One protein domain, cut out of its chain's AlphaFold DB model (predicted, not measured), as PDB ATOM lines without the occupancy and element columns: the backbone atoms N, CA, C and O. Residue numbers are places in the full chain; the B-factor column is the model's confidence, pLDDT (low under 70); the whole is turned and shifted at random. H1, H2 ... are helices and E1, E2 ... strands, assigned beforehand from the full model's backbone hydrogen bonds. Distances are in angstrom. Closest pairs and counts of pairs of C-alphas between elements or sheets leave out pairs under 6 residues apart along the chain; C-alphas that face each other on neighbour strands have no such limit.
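What this domain is: This is residues 485 to 668 of the 789 residues of the protein "Big-1 domain-containing protein" of Thalassotalea sp. PS06 (UniProt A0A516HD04). With little regular structure, the domain is a small, nearly closed barrel, its curled sheet E1 E7 E6 E3 E4 closed by the pair E2 and E5, with loops and H1 beyond one end. Its 184 printed residues, mostly strand by class, run E1 E2 E3 E4 E5 E6 H1 E7, with 54 in named elements. The larger sheet is mixed; the whole is compact, radius of gyration of the C-alphas 18.2 A, spanning 58 by 39 by 27 A.

How they stand to each other: E7, residues 657 to 668, is antiparallel to E6, residues 556 to 565 (N 561 and O 661, 2.8 A). E6 is antiparallel to E3, residues 520 to 525 (N 522 and O 562, 2.8 A). E3 forms a hairpin with E4, residues 533 to 535 (N 521 and O 534, 2.8 A). E1, residues 490 to 492, is parallel to E7 (N 668 and O 491, 2.8 A). E2, residues 500 to 507, is antiparallel to E5, residues 540 to 546 (N 503 and O 543, 2.8 A). These N and O pairs are within hydrogen-bond range. The closest C-alphas of E4 and E5, Thr 535 and Cys 541, are 5.8 A apart. H1, residues 587 to 591, is not on the five-stranded sheet; its O i to N i+4 pair is within range.

Where its parts are: E1 begins at C-alpha 490 (-54.914, -31.045, -50.661); E7, 34.2 A long, ends at C-alpha 668 (-52.883, -33.826, -55.268).

The domain as a whole: The printed part has no cut. The links E2 to E3, E6 to H1 and H1 to E7 are long. Residues 580 to 597 and 644 to 650 have pLDDT under 70.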
ATOM      1  N   SER A 485     -52.978 -29.068 -37.120       96.81
ATOM      2  CA  SER A 485     -53.797 -28.523 -38.206       96.81
ATOM      3  C   SER A 485     -52.932 -28.114 -39.394       96.81
ATOM      4  O   SER A 485     -51.754 -27.812 -39.217       96.81
ATOM      5  N   SER A 486     -53.516 -28.092 -40.594       96.94
ATOM      6  CA  SER A 486     -52.864 -27.616 -41.819       96.94
ATOM      7  C   SER A 486     -53.664 -26.480 -42.450       96.94
ATOM      8  O   SER A 486     -54.897 -26.500 -42.425       96.94
ATOM      9  N   GLU A 487     -52.979 -25.507 -43.052       96.75
ATOM     10  CA  GLU A 487     -53.616 -24.462 -43.860       96.75
ATOM     11  C   GLU A 487     -54.246 -25.037 -45.140       96.75
ATOM     12  O   GLU A 487     -55.363 -24.666 -45.498       96.75
ATOM     13  N   LYS A 488     -53.569 -25.979 -45.805       96.12
ATOM     14  CA  LYS A 488     -54.044 -26.730 -46.974       96.12
ATOM     15  C   LYS A 488     -53.842 -28.229 -46.755       96.12
ATOM     16  O   LYS A 488     -52.733 -28.687 -46.492       96.12
ATOM     17  N   PHE A 489     -54.907 -28.998 -46.907       96.50
ATOM     18  CA  PHE A 489     -54.903 -30.451 -46.835       96.50
ATOM     19  C   PHE A 489     -54.584 -31.090 -48.186       96.50
ATOM     20  O   PHE A 489     -53.840 -32.052 -48.214       96.50
ATOM     21  N   ASN A 490     -55.091 -30.548 -49.291       95.56
ATOM     22  CA  ASN A 490     -54.914 -31.045 -50.661       95.56
ATOM     23  C   ASN A 490     -54.150 -30.027 -51.513       95.56
ATOM     24  O   ASN A 490     -54.719 -29.057 -52.021       95.56
ATOM     25  N   LEU A 491     -52.843 -30.233 -51.643       95.56
ATOM     26  CA  LEU A 491     -51.904 -29.310 -52.280       95.56
ATOM     27  C   LEU A 491     -51.509 -29.806 -53.672       95.56
ATOM     28  O   LEU A 491     -51.347 -31.003 -53.875       95.56
ATOM     29  N   GLU A 492     -51.359 -28.889 -54.637       95.50
ATOM     30  CA  GLU A 492     -50.975 -29.210 -56.025       95.50
ATOM     31  C   GLU A 492     -49.486 -29.565 -56.103       95.50
ATOM     32  O   GLU A 492     -48.665 -28.807 -56.620       95.50
ATOM     33  N   GLY A 493     -49.141 -30.702 -55.504       93.81
ATOM     34  CA  GLY A 493     -47.774 -31.105 -55.229       93.81
ATOM     35  C   GLY A 493     -47.328 -32.350 -55.980       93.81
ATOM     36  O   GLY A 493     -46.128 -32.580 -56.038       93.81
ATOM     37  N   TRP A 494     -48.218 -33.161 -56.572       94.81
ATOM     38  CA  TRP A 494     -47.830 -34.479 -57.116       94.81
ATOM     39  C   TRP A 494     -46.940 -34.414 -58.365       94.81
ATOM     40  O   TRP A 494     -46.036 -35.219 -58.568       94.81
ATOM     41  N   ASN A 495     -47.165 -33.422 -59.219       91.88
ATOM     42  CA  ASN A 495     -46.348 -33.212 -60.417       91.88
ATOM     43  C   ASN A 495     -45.422 -31.993 -60.254       91.88
ATOM     44  O   ASN A 495     -44.722 -31.617 -61.196       91.88
ATOM     45  N   HIS A 496     -45.434 -31.363 -59.071       91.75
ATOM     46  CA  HIS A 496     -44.810 -30.071 -58.808       91.75
ATOM     47  C   HIS A 496     -44.086 -30.049 -57.459       91.75
ATOM     48  O   HIS A 496     -44.686 -30.270 -56.410       91.75
ATOM     49  N   ASP A 497     -42.796 -29.732 -57.481       94.94
ATOM     50  CA  ASP A 497     -42.029 -29.478 -56.260       94.94
ATOM     51  C   ASP A 497     -42.212 -28.021 -55.800       94.94
ATOM     52  O   ASP A 497     -42.430 -27.121 -56.620       94.94
ATOM     53  N   GLY A 498     -42.070 -27.783 -54.497       95.25
ATOM     54  CA  GLY A 498     -42.061 -26.443 -53.907       95.25
ATOM     55  C   GLY A 498     -43.438 -25.853 -53.592       95.25
ATOM     56  O   GLY A 498     -43.529 -24.647 -53.383       95.25
ATOM     57  N   GLU A 499     -44.511 -26.648 -53.585       96.00
ATOM     58  CA  GLU A 499     -45.809 -26.195 -53.072       96.00
ATOM     59  C   GLU A 499     -45.827 -26.317 -51.547       96.00
ATOM     60  O   GLU A 499     -45.470 -27.360 -50.998       96.00
ATOM     61  N   GLU A 500     -46.245 -25.249 -50.868       96.75
ATOM     62  CA  GLU A 500     -46.130 -25.124 -49.416       96.75
ATOM     63  C   GLU A 500     -47.493 -25.067 -48.709       96.75
ATOM     64  O   GLU A 500     -48.480 -24.518 -49.226       96.75
ATOM     65  N   THR A 501     -47.523 -25.605 -47.488       97.31
ATOM     66  CA  THR A 501     -48.603 -25.414 -46.509       97.31
ATOM     67  C   THR A 501     -48.025 -25.268 -45.106       97.31
ATOM     68  O   THR A 501     -47.051 -25.937 -44.755       97.31
ATOM     69  N   ALA A 502     -48.628 -24.407 -44.288       97.88
ATOM     70  CA  ALA A 502     -48.278 -24.299 -42.880       97.88
ATOM     71  C   ALA A 502     -48.958 -25.414 -42.072       97.88
ATOM     72  O   ALA A 502     -50.174 -25.601 -42.165       97.88
ATOM     73  N   ILE A 503     -48.174 -26.115 -41.253       98.06
ATOM     74  CA  ILE A 503     -48.639 -27.080 -40.255       98.06
ATOM     75  C   ILE A 503     -48.505 -26.437 -38.879       98.06
ATOM     76  O   ILE A 503     -47.407 -26.088 -38.456       98.06
ATOM     77  N   THR A 504     -49.619 -26.277 -38.173       97.88
ATOM     78  CA  THR A 504     -49.669 -25.657 -36.847       97.88
ATOM     79  C   THR A 504     -50.026 -26.696 -35.797       97.88
ATOM     80  O   THR A 504     -51.085 -27.321 -35.880       97.88
ATOM     81  N   VAL A 505     -49.185 -26.805 -34.769       97.56
ATOM     82  CA  VAL A 505     -49.454 -27.582 -33.555       97.56
ATOM     83  C   VAL A 505     -49.820 -26.629 -32.423       97.56
ATOM     84  O   VAL A 505     -49.190 -25.585 -32.241       97.56
ATOM     85  N   ARG A 506     -50.853 -26.986 -31.665       97.25
ATOM     86  CA  ARG A 506     -51.289 -26.321 -30.439       97.25
ATOM     87  C   ARG A 506     -51.180 -27.314 -29.295       97.25
ATOM     88  O   ARG A 506     -51.665 -28.435 -29.420       97.25
ATOM     89  N   LEU A 507     -50.536 -26.884 -28.221       94.94
ATOM     90  CA  LEU A 507     -50.286 -27.675 -27.027       94.94
ATOM     91  C   LEU A 507     -50.842 -26.931 -25.818       94.94
ATOM     92  O   LEU A 507     -50.572 -25.738 -25.629       94.94
ATOM     93  N   ALA A 508     -51.569 -27.660 -24.990       91.88
ATOM     94  CA  ALA A 508     -51.949 -27.224 -23.664       91.88
ATOM     95  C   ALA A 508     -51.571 -28.286 -22.623       91.88
ATOM     96  O   ALA A 508     -51.247 -29.423 -22.966       91.88
ATOM     97  N   ASP A 509     -51.521 -27.859 -21.369       88.12
ATOM     98  CA  ASP A 509     -51.281 -28.736 -20.230       88.12
ATOM     99  C   ASP A 509     -52.554 -29.468 -19.781       88.12
ATOM    100  O   ASP A 509     -53.631 -29.228 -20.328       88.12
ATOM    101  N   ALA A 510     -52.452 -30.314 -18.750       83.12
ATOM    102  CA  ALA A 510     -53.573 -31.093 -18.202       83.12
ATOM    103  C   ALA A 510     -54.780 -30.243 -17.741       83.12
ATOM    104  O   ALA A 510     -55.881 -30.749 -17.521       83.12
ATOM    105  N   PHE A 511     -54.605 -28.925 -17.598       81.62
ATOM    106  CA  PHE A 511     -55.659 -27.978 -17.233       81.62
ATOM    107  C   PHE A 511     -56.140 -27.140 -18.427       81.62
ATOM    108  O   PHE A 511     -56.862 -26.158 -18.239       81.62
ATOM    109  N   ASN A 512     -55.776 -27.524 -19.655       85.44
ATOM    110  CA  ASN A 512     -56.040 -26.799 -20.896       85.44
ATOM    111  C   ASN A 512     -55.448 -25.374 -20.929       85.44
ATOM    112  O   ASN A 512     -55.924 -24.511 -21.678       85.44
ATOM    113  N   ASN A 513     -54.396 -25.104 -20.149       85.00
ATOM    114  CA  ASN A 513     -53.644 -23.858 -20.262       85.00
ATOM    115  C   ASN A 513     -52.580 -23.987 -21.356       85.00
ATOM    116  O   ASN A 513     -51.940 -25.032 -21.458       85.00
ATOM    117  N   PRO A 514     -52.331 -22.935 -22.157       88.31
ATOM    118  CA  PRO A 514     -51.238 -22.940 -23.121       88.31
ATOM    119  C   PRO A 514     -49.911 -23.313 -22.457       88.31
ATOM    120  O   PRO A 514     -49.545 -22.727 -21.435       88.31
ATOM    121  N   VAL A 515     -49.170 -24.242 -23.063       88.19
ATOM    122  CA  VAL A 515     -47.836 -24.594 -22.560       88.19
ATOM    123  C   VAL A 515     -46.896 -23.379 -22.620       88.19
ATOM    124  O   VAL A 515     -47.104 -22.490 -23.459       88.19
ATOM    125  N   PRO A 516     -45.858 -23.322 -21.764       85.94
ATOM    126  CA  PRO A 516     -44.901 -22.227 -21.737       85.94
ATOM    127  C   PRO A 516     -44.269 -21.958 -23.102       85.94
ATOM    128  O   PRO A 516     -44.133 -22.846 -23.948       85.94
ATOM    129  N   ASP A 517     -43.858 -20.710 -23.310       85.81
ATOM    130  CA  ASP A 517     -43.095 -20.341 -24.495       85.81
ATOM    131  C   ASP A 517     -41.740 -21.065 -24.480       85.81
ATOM    132  O   ASP A 517     -41.056 -21.114 -23.456       85.81
ATOM    133  N   GLY A 518     -41.346 -21.614 -25.629       86.94
ATOM    134  CA  GLY A 518     -40.101 -22.372 -25.771       86.94
ATOM    135  C   GLY A 518     -40.246 -23.897 -25.704       86.94
ATOM    136  O   GLY A 518     -39.245 -24.580 -25.919       86.94
ATOM    137  N   THR A 519     -41.443 -24.449 -25.474       90.06
ATOM    138  CA  THR A 519     -41.672 -25.902 -25.562       90.06
ATOM    139  C   THR A 519     -41.419 -26.386 -26.989       90.06
ATOM    140  O   THR A 519     -42.000 -25.864 -27.941       90.06
ATOM    141  N   ALA A 520     -40.523 -27.361 -27.149       93.88
ATOM    142  CA  ALA A 520     -40.113 -27.878 -28.451       93.88
ATOM    143  C   ALA A 520     -41.078 -28.952 -28.975       93.88
ATOM    144  O   ALA A 520     -41.468 -29.858 -28.241       93.88
ATOM    145  N   VAL A 521     -41.400 -28.863 -30.265       97.00
ATOM    146  CA  VAL A 521     -42.183 -29.843 -31.025       97.00
ATOM    147  C   VAL A 521     -41.331 -30.345 -32.181       97.00
ATOM    148  O   VAL A 521     -40.756 -29.533 -32.906       97.00
ATOM    149  N   SER A 522     -41.245 -31.660 -32.350       97.00
ATOM    150  CA  SER A 522     -40.559 -32.329 -33.455       97.00
ATOM    151  C   SER A 522     -41.568 -32.802 -34.492       97.00
ATOM    152  O   SER A 522     -42.666 -33.215 -34.129       97.00
ATOM    153  N   PHE A 523     -41.193 -32.778 -35.769       97.44
ATOM    154  CA  PHE A 523     -42.047 -33.222 -36.869       97.44
ATOM    155  C   PHE A 523     -41.368 -34.297 -37.705       97.44
ATOM    156  O   PHE A 523     -40.175 -34.214 -38.000       97.44
ATOM    157  N   THR A 524     -42.166 -35.263 -38.145       95.75
ATOM    158  CA  THR A 524     -41.775 -36.298 -39.100       95.75
ATOM    159  C   THR A 524     -42.893 -36.447 -40.124       95.75
ATOM    160  O   THR A 524     -44.068 -36.434 -39.764       95.75
ATOM    161  N   ALA A 525     -42.544 -36.586 -41.399       95.81
ATOM    162  CA  ALA A 525     -43.499 -36.818 -42.477       95.81
ATOM    163  C   ALA A 525     -43.076 -38.034 -43.304       95.81
ATOM    164  O   ALA A 525     -41.883 -38.296 -43.461       95.81
ATOM    165  N   GLU A 526     -44.059 -38.753 -43.835       94.69
ATOM    166  CA  GLU A 526     -43.859 -39.911 -44.714       94.69
ATOM    167  C   GLU A 526     -43.290 -39.513 -46.086       94.69
ATOM    168  O   GLU A 526     -42.445 -40.200 -46.665       94.69
ATOM    169  N   GLY A 527     -43.742 -38.364 -46.589       93.75
ATOM    170  CA  GLY A 527     -43.437 -37.821 -47.907       93.75
ATOM    171  C   GLY A 527     -43.118 -36.330 -47.857       93.75
ATOM    172  O   GLY A 527     -43.398 -35.656 -46.869       93.75
ATOM    173  N   GLY A 528     -42.555 -35.791 -48.938       95.62
ATOM    174  CA  GLY A 528     -42.194 -34.373 -49.031       95.62
ATOM    175  C   GLY A 528     -41.041 -33.948 -48.114       95.62
ATOM    176  O   GLY A 528     -40.173 -34.741 -47.756       95.62
ATOM    177  N   SER A 529     -41.004 -32.655 -47.785       97.06
ATOM    178  CA  SER A 529     -40.076 -32.063 -46.814       97.06
ATOM    179  C   SER A 529     -40.851 -31.265 -45.782       97.06
ATOM    180  O   SER A 529     -41.683 -30.440 -46.143       97.06
ATOM    181  N   ILE A 530     -40.542 -31.464 -44.506       97.44
ATOM    182  CA  ILE A 530     -41.102 -30.697 -43.393       97.44
ATOM    183  C   ILE A 530     -39.961 -30.144 -42.544       97.44
ATOM    184  O   ILE A 530     -38.928 -30.800 -42.385       97.44
ATOM    185  N   GLU A 531     -40.111 -28.925 -42.025       97.88
ATOM    186  CA  GLU A 531     -39.133 -28.404 -41.068       97.88
ATOM    187  C   GLU A 531     -39.102 -29.302 -39.819       97.88
ATOM    188  O   GLU A 531     -40.152 -29.731 -39.340       97.88
ATOM    189  N   PRO A 532     -37.911 -29.604 -39.274       96.12
ATOM    190  CA  PRO A 532     -37.762 -30.674 -38.290       96.12
ATOM    191  C   PRO A 532     -38.373 -30.343 -36.925       96.12
ATOM    192  O   PRO A 532     -38.709 -31.254 -36.172       96.12
ATOM    193  N   SER A 533     -38.482 -29.060 -36.568       97.06
ATOM    194  CA  SER A 533     -39.002 -28.648 -35.266       97.06
ATOM    195  C   SER A 533     -39.464 -27.193 -35.214       97.06
ATOM    196  O   SER A 533     -39.032 -26.352 -36.004       97.06
ATOM    197  N   CYS A 534     -40.311 -26.887 -34.230       97.12
ATOM    198  CA  CYS A 534     -40.639 -25.523 -33.815       97.12
ATOM    199  C   CYS A 534     -40.734 -25.405 -32.289       97.12
ATOM    200  O   CYS A 534     -40.837 -26.404 -31.580       97.12
ATOM    201  N   THR A 535     -40.684 -24.175 -31.770       96.31
ATOM    202  CA  THR A 535     -40.911 -23.879 -30.346       96.31
ATOM    203  C   THR A 535     -42.199 -23.093 -30.162       96.31
ATOM    204  O   THR A 535     -42.476 -22.178 -30.943       96.31
ATOM    205  N   THR A 536     -42.972 -23.416 -29.129       93.31
ATOM    206  CA  THR A 536     -44.243 -22.748 -28.830       93.31
ATOM    207  C   THR A 536     -44.075 -21.271 -28.496       93.31
ATOM    208  O   THR A 536     -43.151 -20.863 -27.794       93.31
ATOM    209  N   ALA A 537     -45.023 -20.477 -28.987       91.81
ATOM    210  CA  ALA A 537     -45.337 -19.141 -28.513       91.81
ATOM    211  C   ALA A 537     -46.846 -19.089 -28.247       91.81
ATOM    212  O   ALA A 537     -47.652 -19.368 -29.139       91.81
ATOM    213  N   LYS A 538     -47.247 -18.761 -27.017       87.38
ATOM    214  CA  LYS A 538     -48.641 -18.792 -26.547       87.38
ATOM    215  C   LYS A 538     -49.315 -20.148 -26.811       87.38
ATOM    216  O   LYS A 538     -50.437 -20.200 -27.316       87.38
ATOM    217  N   GLY A 539     -48.601 -21.238 -26.517       89.56
ATOM    218  CA  GLY A 539     -49.074 -22.619 -26.685       89.56
ATOM    219  C   GLY A 539     -49.255 -23.094 -28.129       89.56
ATOM    220  O   GLY A 539     -49.916 -24.103 -28.351       89.56
ATOM    221  N   ALA A 540     -48.711 -22.397 -29.131       96.12
ATOM    222  CA  ALA A 540     -48.753 -22.853 -30.521       96.12
ATOM    223  C   ALA A 540     -47.399 -22.692 -31.213       96.12
ATOM    224  O   ALA A 540     -46.673 -21.737 -30.939       96.12
ATOM    225  N   CYS A 541     -47.071 -23.586 -32.141       96.56
ATOM    226  CA  CYS A 541     -45.960 -23.395 -33.069       96.56
ATOM    227  C   CYS A 541     -46.331 -23.888 -34.467       96.56
ATOM    228  O   CYS A 541     -47.316 -24.604 -34.645       96.56
ATOM    229  N   SER A 542     -45.630 -23.408 -35.492       97.31
ATOM    230  CA  SER A 542     -45.914 -23.773 -36.881       97.31
ATOM    231  C   SER A 542     -44.635 -24.055 -37.643       97.31
ATOM    232  O   SER A 542     -43.627 -23.392 -37.404       97.31
ATOM    233  N   VAL A 543     -44.719 -25.020 -38.553       98.00
ATOM    234  CA  VAL A 543     -43.674 -25.403 -39.500       98.00
ATOM    235  C   VAL A 543     -44.223 -25.385 -40.918       98.00
ATOM    236  O   VAL A 543     -45.430 -25.521 -41.133       98.00
ATOM    237  N   THR A 544     -43.339 -25.238 -41.892       98.31
ATOM    238  CA  THR A 544     -43.693 -25.309 -43.309       98.31
ATOM    239  C   THR A 544     -43.476 -26.723 -43.836       98.31
ATOM    240  O   THR A 544     -42.394 -27.297 -43.697       98.31
ATOM    241  N   PHE A 545     -44.511 -27.284 -44.455       98.06
ATOM    242  CA  PHE A 545     -44.406 -28.465 -45.302       98.06
ATOM    243  C   PHE A 545     -44.224 -28.034 -46.761       98.06
ATOM    244  O   PHE A 545     -44.886 -27.100 -47.210       98.06
ATOM    245  N   THR A 546     -43.377 -28.737 -47.508       97.88
ATOM    246  CA  THR A 546     -43.048 -28.471 -48.912       97.88
ATOM    247  C   THR A 546     -43.143 -29.751 -49.742       97.88
ATOM    248  O   THR A 546     -42.542 -30.774 -49.403       97.88
ATOM    249  N   SER A 547     -43.859 -29.699 -50.870       96.88
ATOM    250  CA  SER A 547     -43.954 -30.828 -51.798       96.88
ATOM    251  C   SER A 547     -42.604 -31.121 -52.462       96.88
ATOM    252  O   SER A 547     -41.975 -30.238 -53.044       96.88
ATOM    253  N   GLN A 548     -42.151 -32.372 -52.373       96.31
ATOM    254  CA  GLN A 548     -40.984 -32.924 -53.072       96.31
ATOM    255  C   GLN A 548     -40.952 -34.453 -52.891       96.31
ATOM    256  O   GLN A 548     -41.878 -35.025 -52.320       96.31
ATOM    257  N   ASN A 549     -39.892 -35.123 -53.353       95.44
ATOM    258  CA  ASN A 549     -39.659 -36.538 -53.037       95.44
ATOM    259  C   ASN A 549     -39.262 -36.737 -51.558       95.44
ATOM    260  O   ASN A 549     -38.505 -35.906 -51.042       95.44
ATOM    261  N   PRO A 550     -39.659 -37.858 -50.917       94.88
ATOM    262  CA  PRO A 550     -40.417 -38.997 -51.465       94.88
ATOM    263  C   PRO A 550     -41.927 -38.727 -51.611       94.88
ATOM    264  O   PRO A 550     -42.469 -37.842 -50.955       94.88
ATOM    265  N   ARG A 551     -42.585 -39.466 -52.510       93.31
ATOM    266  CA  ARG A 551     -44.005 -39.319 -52.870       93.31
ATOM    267  C   ARG A 551     -44.703 -40.670 -52.644       93.31
ATOM    268  O   ARG A 551     -44.365 -41.592 -53.388       93.31
ATOM    269  N   PRO A 552     -45.573 -40.814 -51.632       91.81
ATOM    270  CA  PRO A 552     -46.270 -42.075 -51.358       91.81
ATOM    271  C   PRO A 552     -47.177 -42.495 -52.517       91.81
ATOM    272  O   PRO A 552     -47.764 -41.641 -53.177       91.81
ATOM    273  N   ASP A 553     -47.270 -43.798 -52.791       89.69
ATOM    274  CA  ASP A 553     -47.924 -44.333 -54.000       89.69
ATOM    275  C   ASP A 553     -49.431 -44.025 -54.073       89.69
ATOM    276  O   ASP A 553     -50.008 -44.003 -55.159       89.69
ATOM    277  N   ASP A 554     -50.075 -43.785 -52.934       89.75
ATOM    278  CA  ASP A 554     -51.494 -43.446 -52.829       89.75
ATOM    279  C   ASP A 554     -51.762 -41.927 -52.841       89.75
ATOM    280  O   ASP A 554     -52.917 -41.501 -52.779       89.75
ATOM    281  N   GLY A 555     -50.710 -41.106 -52.936       91.94
ATOM    282  CA  GLY A 555     -50.784 -39.647 -52.934       91.94
ATOM    283  C   GLY A 555     -51.081 -39.021 -51.568       91.94
ATOM    284  O   GLY A 555     -51.298 -37.805 -51.506       91.94
ATOM    285  N   ARG A 556     -51.102 -39.799 -50.484       94.25
ATOM    286  CA  ARG A 556     -51.369 -39.320 -49.124       94.25
ATOM    287  C   ARG A 556     -50.070 -39.229 -48.339       94.25
ATOM    288  O   ARG A 556     -49.063 -39.803 -48.716       94.25
ATOM    289  N   ILE A 557     -50.036 -38.352 -47.345       95.25
ATOM    290  CA  ILE A 557     -48.834 -38.095 -46.557       95.25
ATOM    291  C   ILE A 557     -49.240 -37.955 -45.108       95.25
ATOM    292  O   ILE A 557     -49.810 -36.928 -44.718       95.25
ATOM    293  N   SER A 558     -48.874 -38.943 -44.306       95.38
ATOM    294  CA  SER A 558     -48.958 -38.817 -42.861       95.38
ATOM    295  C   SER A 558     -47.883 -37.871 -42.329       95.38
ATOM    296  O   SER A 558     -46.711 -37.916 -42.716       95.38
ATOM    297  N   VAL A 559     -48.296 -36.981 -41.428       96.81
ATOM    298  CA  VAL A 559     -47.430 -36.058 -40.691       96.81
ATOM    299  C   VAL A 559     -47.654 -36.287 -39.207       96.81
ATOM    300  O   VAL A 559     -48.775 -36.155 -38.715       96.81
ATOM    301  N   LEU A 560     -46.575 -36.589 -38.494       96.56
ATOM    302  CA  LEU A 560     -46.535 -36.773 -37.052       96.56
ATOM    303  C   LEU A 560     -45.828 -35.581 -36.408       96.56
ATOM    304  O   LEU A 560     -44.706 -35.243 -36.784       96.56
ATOM    305  N   ALA A 561     -46.460 -34.985 -35.404       97.06
ATOM    306  CA  ALA A 561     -45.826 -34.047 -34.493       97.06
ATOM    307  C   ALA A 561     -45.723 -34.663 -33.099       97.06
ATOM    308  O   ALA A 561     -46.704 -35.225 -32.606       97.06
ATOM    309  N   THR A 562     -44.569 -34.517 -32.451       95.94
ATOM    310  CA  THR A 562     -44.341 -34.985 -31.081       95.94
ATOM    311  C   THR A 562     -43.739 -33.911 -30.189       95.94
ATOM    312  O   THR A 562     -42.971 -33.059 -30.636       95.94
ATOM    313  N   ALA A 563     -44.078 -33.956 -28.905       95.06
ATOM    314  CA  ALA A 563     -43.456 -33.152 -27.861       95.06
ATOM    315  C   ALA A 563     -43.255 -34.011 -26.608       95.06
ATOM    316  O   ALA A 563     -43.960 -34.997 -26.405       95.06
ATOM    317  N   ILE A 564     -42.304 -33.632 -25.756       92.50
ATOM    318  CA  ILE A 564     -42.149 -34.278 -24.449       92.50
ATOM    319  C   ILE A 564     -43.288 -33.789 -23.558       92.50
ATOM    320  O   ILE A 564     -43.413 -32.586 -23.327       92.50
ATOM    321  N   GLY A 565     -44.098 -34.720 -23.072       91.50
ATOM    322  CA  GLY A 565     -45.273 -34.430 -22.265       91.50
ATOM    323  C   GLY A 565     -45.663 -35.593 -21.363       91.50
ATOM    324  O   GLY A 565     -44.832 -36.452 -21.050       91.50
ATOM    325  N   GLU A 566     -46.923 -35.604 -20.954       88.94
ATOM    326  CA  GLU A 566     -47.531 -36.631 -20.110       88.94
ATOM    327  C   GLU A 566     -48.847 -37.154 -20.698       88.94
ATOM    328  O   GLU A 566     -49.416 -36.571 -21.625       88.94
ATOM    329  N   GLU A 567     -49.288 -38.301 -20.190       88.00
ATOM    330  CA  GLU A 567     -50.614 -38.840 -20.485       88.00
ATOM    331  C   GLU A 567     -51.725 -37.992 -19.878       88.00
ATOM    332  O   GLU A 567     -51.506 -37.213 -18.953       88.00
ATOM    333  N   SER A 568     -52.947 -38.219 -20.358       84.44
ATOM    334  CA  SER A 568     -54.129 -37.505 -19.881       84.44
ATOM    335  C   SER A 568     -54.930 -38.357 -18.925       84.44
ATOM    336  O   SER A 568     -55.315 -39.482 -19.249       84.44
ATOM    337  N   PHE A 569     -55.315 -37.779 -17.793       78.25
ATOM    338  CA  PHE A 569     -56.236 -38.405 -16.850       78.25
ATOM    339  C   PHE A 569     -57.401 -37.479 -16.515       78.25
ATOM    340  O   PHE A 569     -57.381 -36.281 -16.790       78.25
ATOM    341  N   VAL A 570     -58.462 -38.053 -15.950       74.25
ATOM    342  CA  VAL A 570     -59.615 -37.281 -15.486       74.25
ATOM    343  C   VAL A 570     -59.506 -37.133 -13.977       74.25
ATOM    344  O   VAL A 570     -59.657 -38.100 -13.240       74.25
ATOM    345  N   ASP A 571     -59.283 -35.909 -13.516       74.31
ATOM    346  CA  ASP A 571     -59.282 -35.592 -12.092       74.31
ATOM    347  C   ASP A 571     -60.722 -35.403 -11.573       74.31
ATOM    348  O   ASP A 571     -61.333 -34.344 -11.747       74.31
ATOM    349  N   LEU A 572     -61.296 -36.441 -10.956       72.56
ATOM    350  CA  LEU A 572     -62.665 -36.402 -10.427       72.56
ATOM    351  C   LEU A 572     -62.756 -35.754  -9.041       72.56
ATOM    352  O   LEU A 572     -63.817 -35.230  -8.683       72.56
ATOM    353  N   ASN A 573     -61.680 -35.800  -8.251       72.00
ATOM    354  CA  ASN A 573     -61.659 -35.255  -6.893       72.00
ATOM    355  C   ASN A 573     -61.160 -33.791  -6.845       72.00
ATOM    356  O   ASN A 573     -61.348 -33.115  -5.828       72.00
ATOM    357  N   GLY A 574     -60.620 -33.279  -7.956       72.38
ATOM    358  CA  GLY A 574     -60.234 -31.885  -8.157       72.38
ATOM    359  C   GLY A 574     -58.930 -31.495  -7.462       72.38
ATOM    360  O   GLY A 574     -58.741 -30.313  -7.158       72.38
ATOM    361  N   ASN A 575     -58.068 -32.459  -7.130       70.69
ATOM    362  CA  ASN A 575     -56.815 -32.209  -6.420       70.69
ATOM    363  C   ASN A 575     -55.593 -32.028  -7.346       70.69
ATOM    364  O   ASN A 575     -54.502 -31.720  -6.860       70.69
ATOM    365  N   GLY A 576     -55.781 -32.174  -8.659       74.94
ATOM    366  CA  GLY A 576     -54.763 -32.045  -9.693       74.94
ATOM    367  C   GLY A 576     -53.736 -33.177  -9.711       74.94
ATOM    368  O   GLY A 576     -52.632 -32.962 -10.209       74.94
ATOM    369  N   ARG A 577     -54.041 -34.342  -9.127       77.38
ATOM    370  CA  ARG A 577     -53.136 -35.494  -9.024       77.38
ATOM    371  C   ARG A 577     -53.814 -36.771  -9.503       77.38
ATOM    372  O   ARG A 577     -55.002 -36.986  -9.284       77.38
ATOM    373  N   TYR A 578     -53.025 -37.634 -10.130       78.38
ATOM    374  CA  TYR A 578     -53.450 -38.986 -10.459       78.38
ATOM    375  C   TYR A 578     -53.266 -39.880  -9.221       78.38
ATOM    376  O   TYR A 578     -52.130 -40.163  -8.823       78.38
ATOM    377  N   ASP A 579     -54.376 -40.266  -8.577       72.94
ATOM    378  CA  ASP A 579     -54.392 -41.038  -7.329       72.94
ATOM    379  C   ASP A 579     -55.589 -42.010  -7.199       72.94
ATOM    380  O   ASP A 579     -56.554 -41.983  -7.961       72.94
ATOM    381  N   ASN A 580     -55.521 -42.884  -6.186       66.12
ATOM    382  CA  ASN A 580     -56.559 -43.885  -5.890       66.12
ATOM    383  C   ASN A 580     -57.833 -43.307  -5.258       66.12
ATOM    384  O   ASN A 580     -58.836 -44.016  -5.160       66.12
ATOM    385  N   ASP A 581     -57.781 -42.070  -4.766       61.03
ATOM    386  CA  ASP A 581     -58.928 -41.398  -4.157       61.03
ATOM    387  C   ASP A 581     -59.794 -40.709  -5.234       61.03
ATOM    388  O   ASP A 581     -60.966 -40.413  -4.990       61.03
ATOM    389  N   SER A 582     -59.223 -40.466  -6.419       56.50
ATOM    390  CA  SER A 582     -59.864 -39.949  -7.632       56.50
ATOM    391  C   SER A 582     -60.592 -41.046  -8.414       56.50
ATOM    392  O   SER A 582     -61.629 -40.784  -9.021       56.50
ATOM    393  N   GLU A 583     -60.116 -42.294  -8.355       57.19
ATOM    394  CA  GLU A 583     -60.560 -43.346  -9.275       57.19
ATOM    395  C   GLU A 583     -61.119 -44.560  -8.525       57.19
ATOM    396  O   GLU A 583     -60.406 -45.305  -7.849       57.19
ATOM    397  N   THR A 584     -62.423 -44.835  -8.661       52.72
ATOM    398  CA  THR A 584     -62.909 -46.148  -8.225       52.72
ATOM    399  C   THR A 584     -62.261 -47.215  -9.109       52.72
ATOM    400  O   THR A 584     -62.196 -47.065 -10.323       52.72
ATOM    401  N   ALA A 585     -61.817 -48.341  -8.543       48.22
ATOM    402  CA  ALA A 585     -61.155 -49.427  -9.287       48.22
ATOM    403  C   ALA A 585     -61.959 -49.998 -10.491       48.22
ATOM    404  O   ALA A 585     -61.436 -50.805 -11.253       48.22
ATOM    405  N   ALA A 586     -63.229 -49.612 -10.667       47.59
ATOM    406  CA  ALA A 586     -64.049 -49.922 -11.840       47.59
ATOM    407  C   ALA A 586     -63.913 -48.890 -12.985       47.59
ATOM    408  O   ALA A 586     -64.201 -49.225 -14.132       47.59
ATOM    409  N   GLU A 587     -63.478 -47.663 -12.694       53.78
ATOM    410  CA  GLU A 587     -63.165 -46.608 -13.667       53.78
ATOM    411  C   GLU A 587     -61.741 -46.768 -14.215       53.78
ATOM    412  O   GLU A 587     -61.576 -46.684 -15.427       53.78
ATOM    413  N   VAL A 588     -60.772 -47.185 -13.385       51.44
ATOM    414  CA  VAL A 588     -59.405 -47.589 -13.804       51.44
ATOM    415  C   VAL A 588     -59.415 -48.746 -14.821       51.44
ATOM    416  O   VAL A 588     -58.543 -48.862 -15.669       51.44
ATOM    417  N   VAL A 589     -60.423 -49.625 -14.787       46.47
ATOM    418  CA  VAL A 589     -60.552 -50.727 -15.769       46.47
ATOM    419  C   VAL A 589     -61.247 -50.268 -17.060       46.47
ATOM    420  O   VAL A 589     -60.957 -50.795 -18.128       46.47
ATOM    421  N   LYS A 590     -62.118 -49.251 -16.999       50.84
ATOM    422  CA  LYS A 590     -62.678 -48.601 -18.202       50.84
ATOM    423  C   LYS A 590     -61.683 -47.661 -18.886       50.84
ATOM    424  O   LYS A 590     -61.761 -47.484 -20.099       50.84
ATOM    425  N   PHE A 591     -60.750 -47.108 -18.113       52.66
ATOM    426  CA  PHE A 591     -59.641 -46.250 -18.535       52.66
ATOM    427  C   PHE A 591     -58.800 -46.885 -19.660       52.66
ATOM    428  O   PHE A 591     -58.466 -46.194 -20.621       52.66
ATOM    429  N   ASN A 592     -58.595 -48.208 -19.614       48.47
ATOM    430  CA  ASN A 592     -57.819 -48.958 -20.614       48.47
ATOM    431  C   ASN A 592     -58.620 -49.376 -21.863       48.47
ATOM    432  O   ASN A 592     -58.032 -49.632 -22.910       48.47
ATOM    433  N   GLU A 593     -59.953 -49.473 -21.788       47.84
ATOM    434  CA  GLU A 593     -60.763 -50.052 -22.876       47.84
ATOM    435  C   GLU A 593     -61.502 -49.015 -23.734       47.84
ATOM    436  O   GLU A 593     -61.760 -49.283 -24.907       47.84
ATOM    437  N   GLU A 594     -61.871 -47.843 -23.196       49.06
ATOM    438  CA  GLU A 594     -62.871 -47.008 -23.877       49.06
ATOM    439  C   GLU A 594     -62.338 -46.007 -24.913       49.06
ATOM    440  O   GLU A 594     -63.145 -45.606 -25.750       49.06
ATOM    441  N   LEU A 595     -61.052 -45.609 -24.961       44.91
ATOM    442  CA  LEU A 595     -60.666 -44.542 -25.911       44.91
ATOM    443  C   LEU A 595     -59.257 -44.511 -26.527       44.91
ATOM    444  O   LEU A 595     -59.071 -43.621 -27.344       44.91
ATOM    445  N   GLY A 596     -58.272 -45.366 -26.213       51.91
ATOM    446  CA  GLY A 596     -56.946 -45.356 -26.894       51.91
ATOM    447  C   GLY A 596     -56.220 -43.991 -26.981       51.91
ATOM    448  O   GLY A 596     -55.297 -43.819 -27.772       51.91
ATOM    449  N   ARG A 597     -56.692 -42.995 -26.218       56.50
ATOM    450  CA  ARG A 597     -56.306 -41.574 -26.247       56.50
ATOM    451  C   ARG A 597     -55.686 -41.119 -24.927       56.50
ATOM    452  O   ARG A 597     -55.256 -39.977 -24.853       56.50
ATOM    453  N   ARG A 598     -55.718 -41.968 -23.895       71.19
ATOM    454  CA  ARG A 598     -55.303 -41.634 -22.525       71.19
ATOM    455  C   ARG A 598     -54.109 -42.473 -22.081       71.19
ATOM    456  O   ARG A 598     -53.098 -41.880 -21.755       71.19
ATOM    457  N   ASP A 599     -54.209 -43.799 -22.182       80.06
ATOM    458  CA  ASP A 599     -53.067 -44.722 -22.110       80.06
ATOM    459  C   ASP A 599     -52.489 -44.890 -23.519       80.06
ATOM    460  O   ASP A 599     -53.150 -45.443 -24.411       80.06
ATOM    461  N   ILE A 600     -51.315 -44.310 -23.762       85.06
ATOM    462  CA  ILE A 600     -50.722 -44.243 -25.092       85.06
ATOM    463  C   ILE A 600     -49.365 -44.936 -25.152       85.06
ATOM    464  O   ILE A 600     -48.439 -44.640 -24.411       85.06
ATOM    465  N   GLY A 601     -49.220 -45.814 -26.148       87.94
ATOM    466  CA  GLY A 601     -47.915 -46.350 -26.529       87.94
ATOM    467  C   GLY A 601     -47.031 -45.302 -27.201       87.94
ATOM    468  O   GLY A 601     -47.396 -44.127 -27.327       87.94
ATOM    469  N   GLU A 602     -45.885 -45.745 -27.700       92.31
ATOM    470  CA  GLU A 602     -44.946 -44.886 -28.412       92.31
ATOM    471  C   GLU A 602     -45.581 -44.178 -29.615       92.31
ATOM    472  O   GLU A 602     -46.533 -44.645 -30.244       92.31
ATOM    473  N   ALA A 603     -45.062 -42.996 -29.940       93.44
ATOM    474  CA  ALA A 603     -45.541 -42.259 -31.096       93.44
ATOM    475  C   ALA A 603     -45.070 -42.928 -32.388       93.44
ATOM    476  O   ALA A 603     -43.904 -43.294 -32.499       93.44
ATOM    477  N   PHE A 604     -45.954 -43.039 -33.377       94.44
ATOM    478  CA  PHE A 604     -45.627 -43.638 -34.666       94.44
ATOM    479  C   PHE A 604     -46.220 -42.854 -35.832       94.44
ATOM    480  O   PHE A 604     -47.242 -42.177 -35.709       94.44
ATOM    481  N   LEU A 605     -45.511 -42.918 -36.952       94.56
ATOM    482  CA  LEU A 605     -45.932 -42.431 -38.248       94.56
ATOM    483  C   LEU A 605     -46.707 -43.557 -38.936       94.56
ATOM    484  O   LEU A 605     -46.147 -44.626 -39.173       94.56
ATOM    485  N   ASP A 606     -47.985 -43.296 -39.184       92.81
ATOM    486  CA  ASP A 606     -48.995 -44.248 -39.656       92.81
ATOM    487  C   ASP A 606     -49.113 -44.177 -41.184       92.81
ATOM    488  O   ASP A 606     -49.635 -43.193 -41.706       92.81
ATOM    489  N   PHE A 607     -48.564 -45.157 -41.901       92.50
ATOM    490  CA  PHE A 607     -48.458 -45.117 -43.368       92.50
ATOM    491  C   PHE A 607     -49.752 -45.562 -44.062       92.50
ATOM    492  O   PHE A 607     -50.000 -45.157 -45.189       92.50
ATOM    493  N   ASP A 608     -50.571 -46.406 -43.424       90.94
ATOM    494  CA  ASP A 608     -51.854 -46.865 -43.987       90.94
ATOM    495  C   ASP A 608     -53.080 -46.161 -43.380       90.94
ATOM    496  O   ASP A 608     -54.229 -46.474 -43.711       90.94
ATOM    497  N   GLU A 609     -52.820 -45.205 -42.489       91.62
ATOM    498  CA  GLU A 609     -53.760 -44.272 -41.871       91.62
ATOM    499  C   GLU A 609     -54.928 -44.958 -41.160       91.62
ATOM    500  O   GLU A 609     -56.053 -44.440 -41.096       91.62
ATOM    501  N   ASN A 610     -54.658 -46.147 -40.620       88.88
ATOM    502  CA  ASN A 610     -55.640 -46.973 -39.934       88.88
ATOM    503  C   ASN A 610     -55.710 -46.681 -38.416       88.88
ATOM    504  O   ASN A 610     -56.618 -47.170 -37.735       88.88
ATOM    505  N   GLY A 611     -54.789 -45.863 -37.891       87.00
ATOM    506  CA  GLY A 611     -54.688 -45.469 -36.486       87.00
ATOM    507  C   GLY A 611     -54.051 -46.512 -35.561       87.00
ATOM    508  O   GLY A 611     -54.126 -46.364 -34.340       87.00
ATOM    509  N   VAL A 612     -53.448 -47.570 -36.106       88.19
ATOM    510  CA  VAL A 612     -52.914 -48.732 -35.385       88.19
ATOM    511  C   VAL A 612     -51.515 -49.066 -35.890       88.19
ATOM    512  O   VAL A 612     -51.347 -49.519 -37.020       88.19
ATOM    513  N   TYR A 613     -50.529 -48.981 -34.993       89.75
ATOM    514  CA  TYR A 613     -49.164 -49.376 -35.314       89.75
ATOM    515  C   TYR A 613     -49.105 -50.825 -35.801       89.75
ATOM    516  O   TYR A 613     -49.450 -51.769 -35.077       89.75
ATOM    517  N   ASN A 614     -48.612 -51.006 -37.020       91.12
ATOM    518  CA  ASN A 614     -48.342 -52.309 -37.577       91.12
ATOM    519  C   ASN A 614     -47.128 -52.276 -38.520       91.12
ATOM    520  O   ASN A 614     -47.093 -51.611 -39.552       91.12
ATOM    521  N   SER A 615     -46.119 -53.089 -38.207       87.44
ATOM    522  CA  SER A 615     -44.895 -53.159 -39.018       87.44
ATOM    523  C   SER A 615     -45.125 -53.716 -40.429       87.44
ATOM    524  O   SER A 615     -44.284 -53.532 -41.306       87.44
ATOM    525  N   SER A 616     -46.262 -54.377 -40.679       88.62
ATOM    526  CA  SER A 616     -46.663 -54.842 -42.012       88.62
ATOM    527  C   SER A 616     -47.025 -53.717 -42.984       88.62
ATOM    528  O   SER A 616     -46.870 -53.924 -44.186       88.62
ATOM    529  N   ALA A 617     -47.478 -52.564 -42.482       86.31
ATOM    530  CA  ALA A 617     -47.764 -51.361 -43.268       86.31
ATOM    531  C   ALA A 617     -46.544 -50.436 -43.418       86.31
ATOM    532  O   ALA A 617     -46.616 -49.440 -44.125       86.31
ATOM    533  N   ASN A 618     -45.390 -50.816 -42.852       87.81
ATOM    534  CA  ASN A 618     -44.170 -50.002 -42.758       87.81
ATOM    535  C   ASN A 618     -44.282 -48.786 -41.825       87.81
ATOM    536  O   ASN A 618     -43.507 -47.841 -41.977       87.81
ATOM    537  N   ASP A 619     -45.170 -48.837 -40.833       92.88
ATOM    538  CA  ASP A 619     -45.234 -47.810 -39.796       92.88
ATOM    539  C   ASP A 619     -43.891 -47.653 -39.076       92.88
ATOM    540  O   ASP A 619     -43.194 -48.630 -38.773       92.88
ATOM    541  N   VAL A 620     -43.544 -46.406 -38.762       91.88
ATOM    542  CA  VAL A 620     -42.276 -46.058 -38.111       91.88
ATOM    543  C   VAL A 620     -42.560 -45.438 -36.753       91.88
ATOM    544  O   VAL A 620     -43.158 -44.368 -36.676       91.88
ATOM    545  N   PHE A 621     -42.102 -46.078 -35.680       93.44
ATOM    546  CA  PHE A 621     -42.253 -45.567 -34.320       93.44
ATOM    547  C   PHE A 621     -41.017 -44.796 -33.842       93.44
ATOM    548  O   PHE A 621     -39.907 -44.961 -34.353       93.44
ATOM    549  N   ILE A 622     -41.230 -43.919 -32.864       92.38
ATOM    550  CA  ILE A 622     -40.188 -43.200 -32.142       92.38
ATOM    551  C   ILE A 622     -39.928 -43.962 -30.848       92.38
ATOM    552  O   ILE A 622     -40.698 -43.831 -29.899       92.38
ATOM    553  N   ASP A 623     -38.826 -44.706 -30.849       90.69
ATOM    554  CA  ASP A 623     -38.312 -45.470 -29.710       90.69
ATOM    555  C   ASP A 623     -37.888 -44.515 -28.578       90.69
ATOM    556  O   ASP A 623     -36.803 -43.920 -28.605       90.69
ATOM    557  N   PHE A 624     -38.797 -44.286 -27.631       88.62
ATOM    558  CA  PHE A 624     -38.612 -43.348 -26.525       88.62
ATOM    559  C   PHE A 624     -37.910 -44.016 -25.340       88.62
ATOM    560  O   PHE A 624     -37.148 -43.356 -24.627       88.62
ATOM    561  N   ASP A 625     -38.143 -45.315 -25.137       87.12
ATOM    562  CA  ASP A 625     -37.567 -46.096 -24.038       87.12
ATOM    563  C   ASP A 625     -36.239 -46.794 -24.396       87.12
ATOM    564  O   ASP A 625     -35.558 -47.324 -23.511       87.12
ATOM    565  N   LEU A 626     -35.817 -46.705 -25.663       89.81
ATOM    566  CA  LEU A 626     -34.615 -47.324 -26.226       89.81
ATOM    567  C   LEU A 626     -34.644 -48.860 -26.168       89.81
ATOM    568  O   LEU A 626     -33.586 -49.500 -26.079       89.81
ATOM    569  N   SER A 627     -35.834 -49.462 -26.183       90.06
ATOM    570  CA  SER A 627     -36.013 -50.916 -26.186       90.06
ATOM    571  C   SER A 627     -35.723 -51.543 -27.552       90.06
ATOM    572  O   SER A 627     -35.324 -52.711 -27.617       90.06
ATOM    573  N   GLY A 628     -35.849 -50.764 -28.631       90.69
ATOM    574  CA  GLY A 628     -35.699 -51.208 -30.015       90.69
ATOM    575  C   GLY A 628     -36.937 -51.884 -30.617       90.69
ATOM    576  O   GLY A 628     -36.891 -52.246 -31.793       90.69
ATOM    577  N   ASP A 629     -38.023 -52.030 -29.855       91.25
ATOM    578  CA  ASP A 629     -39.315 -52.573 -30.285       91.25
ATOM    579  C   ASP A 629     -40.432 -51.570 -29.935       91.25
ATOM    580  O   ASP A 629     -40.276 -50.784 -29.012       91.25
ATOM    581  N   TYR A 630     -41.566 -51.597 -30.646       91.56
ATOM    582  CA  TYR A 630     -42.695 -50.717 -30.316       91.56
ATOM    583  C   TYR A 630     -43.309 -51.095 -28.966       91.56
ATOM    584  O   TYR A 630     -43.833 -52.209 -28.816       91.56
ATOM    585  N   THR A 631     -43.322 -50.146 -28.031       90.25
ATOM    586  CA  THR A 631     -43.953 -50.312 -26.717       90.25
ATOM    587  C   THR A 631     -45.404 -49.790 -26.739       90.25
ATOM    588  O   THR A 631     -45.629 -48.588 -26.922       90.25
ATOM    589  N   PRO A 632     -46.428 -50.658 -26.582       87.25
ATOM    590  CA  PRO A 632     -47.819 -50.227 -26.434       87.25
ATOM    591  C   PRO A 632     -48.073 -49.615 -25.045       87.25
ATOM    592  O   PRO A 632     -47.245 -49.759 -24.150       87.25
ATOM    593  N   GLY A 633     -49.241 -48.987 -24.865       83.50
ATOM    594  CA  GLY A 633     -49.695 -48.502 -23.555       83.50
ATOM    595  C   GLY A 633     -49.675 -49.613 -22.502       83.50
ATOM    596  O   GLY A 633     -50.005 -50.770 -22.803       83.50
ATOM    597  N   ASP A 634     -49.210 -49.283 -21.297       79.19
ATOM    598  CA  ASP A 634     -48.942 -50.245 -20.224       79.19
ATOM    599  C   ASP A 634     -50.085 -50.338 -19.195       79.19
ATOM    600  O   ASP A 634     -50.037 -51.169 -18.279       79.19
ATOM    601  N   GLY A 635     -51.146 -49.546 -19.380       76.31
ATOM    602  CA  GLY A 635     -52.294 -49.464 -18.486       76.31
ATOM    603  C   GLY A 635     -52.026 -48.688 -17.196       76.31
ATOM    604  O   GLY A 635     -52.811 -48.819 -16.252       76.31
ATOM    605  N   THR A 636     -50.926 -47.932 -17.127       78.94
ATOM    606  CA  THR A 636     -50.548 -47.083 -15.995       78.94
ATOM    607  C   THR A 636     -50.281 -45.652 -16.446       78.94
ATOM    608  O   THR A 636     -49.780 -45.420 -17.535       78.94
ATOM    609  N   TYR A 637     -50.573 -44.681 -15.581       82.69
ATOM    610  CA  TYR A 637     -50.354 -43.270 -15.880       82.69
ATOM    611  C   TYR A 637     -48.861 -42.928 -15.954       82.69
ATOM    612  O   TYR A 637     -48.129 -43.057 -14.962       82.69
ATOM    613  N   THR A 638     -48.429 -42.406 -17.097       85.19
ATOM    614  CA  THR A 638     -47.079 -41.879 -17.319       85.19
ATOM    615  C   THR A 638     -47.081 -40.350 -17.299       85.19
ATOM    616  O   THR A 638     -47.363 -39.686 -18.296       85.19
ATOM    617  N   GLY A 639     -46.700 -39.762 -16.161       84.38
ATOM    618  CA  GLY A 639     -46.649 -38.308 -16.034       84.38
ATOM    619  C   GLY A 639     -46.180 -37.775 -14.685       84.38
ATOM    620  O   GLY A 639     -45.983 -38.500 -13.707       84.38
ATOM    621  N   SER A 640     -46.015 -36.460 -14.633       81.94
ATOM    622  CA  SER A 640     -45.520 -35.704 -13.482       81.94
ATOM    623  C   SER A 640     -46.561 -35.530 -12.366       81.94
ATOM    624  O   SER A 640     -46.208 -35.309 -11.201       81.94
ATOM    625  N   LEU A 641     -47.842 -35.665 -12.718       80.81
ATOM    626  CA  LEU A 641     -48.987 -35.518 -11.817       80.81
ATOM    627  C   LEU A 641     -49.332 -36.771 -11.000       80.81
ATOM    628  O   LEU A 641     -50.251 -36.713 -10.185       80.81
ATOM    629  N   CYS A 642     -48.583 -37.865 -11.140       78.88
ATOM    630  CA  CYS A 642     -48.742 -39.039 -10.282       78.88
ATOM    631  C   CYS A 642     -48.506 -38.692  -8.798       78.88
ATOM    632  O   CYS A 642     -47.520 -38.023  -8.458       78.88
ATOM    633  N   ASP A 643     -49.384 -39.167  -7.907       71.00
ATOM    634  CA  ASP A 643     -49.167 -39.090  -6.460       71.00
ATOM    635  C   ASP A 643     -48.189 -40.184  -5.982       71.00
ATOM    636  O   ASP A 643     -48.364 -41.373  -6.252       71.00
ATOM    637  N   PHE A 644     -47.129 -39.795  -5.267       60.50
ATOM    638  CA  PHE A 644     -46.090 -40.717  -4.780       60.50
ATOM    639  C   PHE A 644     -46.247 -40.938  -3.267       60.50
ATOM    640  O   PHE A 644     -46.057 -40.006  -2.480       60.50
ATOM    641  N   PRO A 645     -46.463 -42.196  -2.834       52.84
ATOM    642  CA  PRO A 645     -45.328 -43.107  -2.668       52.84
ATOM    643  C   PRO A 645     -45.486 -44.480  -3.363       52.84
ATOM    644  O   PRO A 645     -46.578 -45.009  -3.514       52.84
ATOM    645  N   GLN A 646     -44.326 -45.039  -3.733       51.69
ATOM    646  CA  GLN A 646     -43.973 -46.169  -4.625       51.69
ATOM    647  C   GLN A 646     -44.788 -47.490  -4.668       51.69
ATOM    648  O   GLN A 646     -44.377 -48.382  -5.404       51.69
ATOM    649  N   ASP A 647     -45.909 -47.658  -3.968       49.06
ATOM    650  CA  ASP A 647     -46.601 -48.960  -3.879       49.06
ATOM    651  C   ASP A 647     -47.905 -49.048  -4.693       49.06
ATOM    652  O   ASP A 647     -48.666 -50.008  -4.544       49.06
ATOM    653  N   ASN A 648     -48.185 -48.067  -5.557       53.47
ATOM    654  CA  ASN A 648     -49.420 -48.037  -6.331       53.47
ATOM    655  C   ASN A 648     -49.212 -48.546  -7.766       53.47
ATOM    656  O   ASN A 648     -48.454 -47.963  -8.534       53.47
ATOM    657  N   LEU A 649     -49.911 -49.629  -8.123       55.97
ATOM    658  CA  LEU A 649     -49.873 -50.319  -9.426       55.97
ATOM    659  C   LEU A 649     -50.394 -49.478 -10.611       55.97
ATOM    660  O   LEU A 649     -50.539 -50.015 -11.702       55.97
ATOM    661  N   THR A 650     -50.727 -48.206 -10.390       67.81
ATOM    662  CA  THR A 650     -51.429 -47.348 -11.349       67.81
ATOM    663  C   THR A 650     -50.548 -46.264 -11.969       67.81
ATOM    664  O   THR A 650     -50.961 -45.681 -12.962       67.81
ATOM    665  N   CYS A 651     -49.339 -46.010 -11.452       74.69
ATOM    666  CA  CYS A 651     -48.394 -45.069 -12.063       74.69
ATOM    667  C   CYS A 651     -47.177 -45.775 -12.653       74.69
ATOM    668  O   CYS A 651     -46.558 -46.617 -11.992       74.69
ATOM    669  N   SER A 652     -46.774 -45.339 -13.841       76.88
ATOM    670  CA  SER A 652     -45.548 -45.798 -14.476       76.88
ATOM    671  C   SER A 652     -44.305 -45.297 -13.732       76.88
ATOM    672  O   SER A 652     -44.300 -44.275 -13.035       76.88
ATOM    673  N   HIS A 653     -43.194 -46.018 -13.900       75.44
ATOM    674  CA  HIS A 653     -41.879 -45.534 -13.476       75.44
ATOM    675  C   HIS A 653     -41.364 -44.395 -14.371       75.44
ATOM    676  O   HIS A 653     -40.538 -43.593 -13.919       75.44
ATOM    677  N   ALA A 654     -41.831 -44.322 -15.620       76.50
ATOM    678  CA  ALA A 654     -41.563 -43.204 -16.510       76.50
ATOM    679  C   ALA A 654     -42.367 -41.967 -16.066       76.50
ATOM    680  O   ALA A 654     -43.485 -42.072 -15.574       76.50
ATOM    681  N   ARG A 655     -41.776 -40.773 -16.209       76.38
ATOM    682  CA  ARG A 655     -42.399 -39.490 -15.807       76.38
ATOM    683  C   ARG A 655     -42.788 -38.594 -16.979       76.38
ATOM    684  O   ARG A 655     -43.273 -37.489 -16.765       76.38
ATOM    685  N   SER A 656     -42.505 -39.043 -18.192       87.25
ATOM    686  CA  SER A 656     -42.752 -38.318 -19.430       87.25
ATOM    687  C   SER A 656     -42.706 -39.293 -20.593       87.25
ATOM    688  O   SER A 656     -41.984 -40.288 -20.510       87.25
ATOM    689  N   LEU A 657     -43.375 -38.948 -21.682       91.12
ATOM    690  CA  LEU A 657     -43.349 -39.671 -22.951       91.12
ATOM    691  C   LEU A 657     -43.510 -38.684 -24.123       91.12
ATOM    692  O   LEU A 657     -43.618 -37.473 -23.917       91.12
ATOM    693  N   ASN A 658     -43.529 -39.188 -25.357       92.44
ATOM    694  CA  ASN A 658     -43.886 -38.390 -26.531       92.44
ATOM    695  C   ASN A 658     -45.406 -38.221 -26.664       92.44
ATOM    696  O   ASN A 658     -46.073 -39.077 -27.256       92.44
ATOM    697  N   VAL A 659     -45.942 -37.086 -26.206       93.88
ATOM    698  CA  VAL A 659     -47.289 -36.692 -26.633       93.88
ATOM    699  C   VAL A 659     -47.271 -36.420 -28.130       93.88
ATOM    700  O   VAL A 659     -46.274 -35.929 -28.673       93.88
ATOM    701  N   ARG A 660     -48.358 -36.757 -28.818       94.12
ATOM    702  CA  ARG A 660     -48.400 -36.763 -30.279       94.12
ATOM    703  C   ARG A 660     -49.686 -36.211 -30.861       94.12
ATOM    704  O   ARG A 660     -50.761 -36.340 -30.286       94.12
ATOM    705  N   GLY A 661     -49.571 -35.674 -32.066       93.69
ATOM    706  CA  GLY A 661     -50.694 -35.413 -32.955       93.69
ATOM    707  C   GLY A 661     -50.314 -35.800 -34.374       93.69
ATOM    708  O   GLY A 661     -49.184 -35.556 -34.795       93.69
ATOM    709  N   SER A 662     -51.249 -36.387 -35.114       93.88
ATOM    710  CA  SER A 662     -51.062 -36.706 -36.526       93.88
ATOM    711  C   SER A 662     -52.140 -36.065 -37.393       93.88
ATOM    712  O   SER A 662     -53.270 -35.828 -36.958       93.88
ATOM    713  N   LEU A 663     -51.774 -35.746 -38.630       95.12
ATOM    714  CA  LEU A 663     -52.718 -35.408 -39.688       95.12
ATOM    715  C   LEU A 663     -52.245 -35.986 -41.011       95.12
ATOM    716  O   LEU A 663     -51.076 -36.335 -41.158       95.12
ATOM    717  N   VAL A 664     -53.156 -36.021 -41.979       96.25
ATOM    718  CA  VAL A 664     -52.860 -36.493 -43.329       96.25
ATOM    719  C   VAL A 664     -53.012 -35.355 -44.325       96.25
ATOM    720  O   VAL A 664     -54.038 -34.667 -44.331       96.25
ATOM    721  N   LEU A 665     -52.004 -35.171 -45.169       96.50
ATOM    722  CA  LEU A 665     -52.044 -34.308 -46.342       96.50
ATOM    723  C   LEU A 665     -52.278 -35.154 -47.595       96.50
ATOM    724  O   LEU A 665     -51.970 -36.338 -47.631       96.50
ATOM    725  N   VAL A 666     -52.806 -34.531 -48.636       96.31
ATOM    726  CA  VAL A 666     -52.958 -35.101 -49.969       96.31
ATOM    727  C   VAL A 666     -52.066 -34.304 -50.903       96.31
ATOM    728  O   VAL A 666     -52.233 -33.093 -51.094       96.31
ATOM    729  N   MET A 667     -51.099 -34.995 -51.487       95.19
ATOM    730  CA  MET A 667     -50.281 -34.473 -52.560       95.19
ATOM    731  C   MET A 667     -51.042 -34.671 -53.867       95.19
ATOM    732  O   MET A 667     -50.813 -35.625 -54.598       95.19
ATOM    733  N   SER A 668     -51.976 -33.761 -54.130       95.50
ATOM    734  CA  SER A 668     -52.883 -33.826 -55.268       95.50
ATOM    735  C   SER A 668     -52.158 -33.647 -56.599       95.50
ATOM    736  O   SER A 668     -51.284 -32.776 -56.748       95.50
TER     737      SER A 668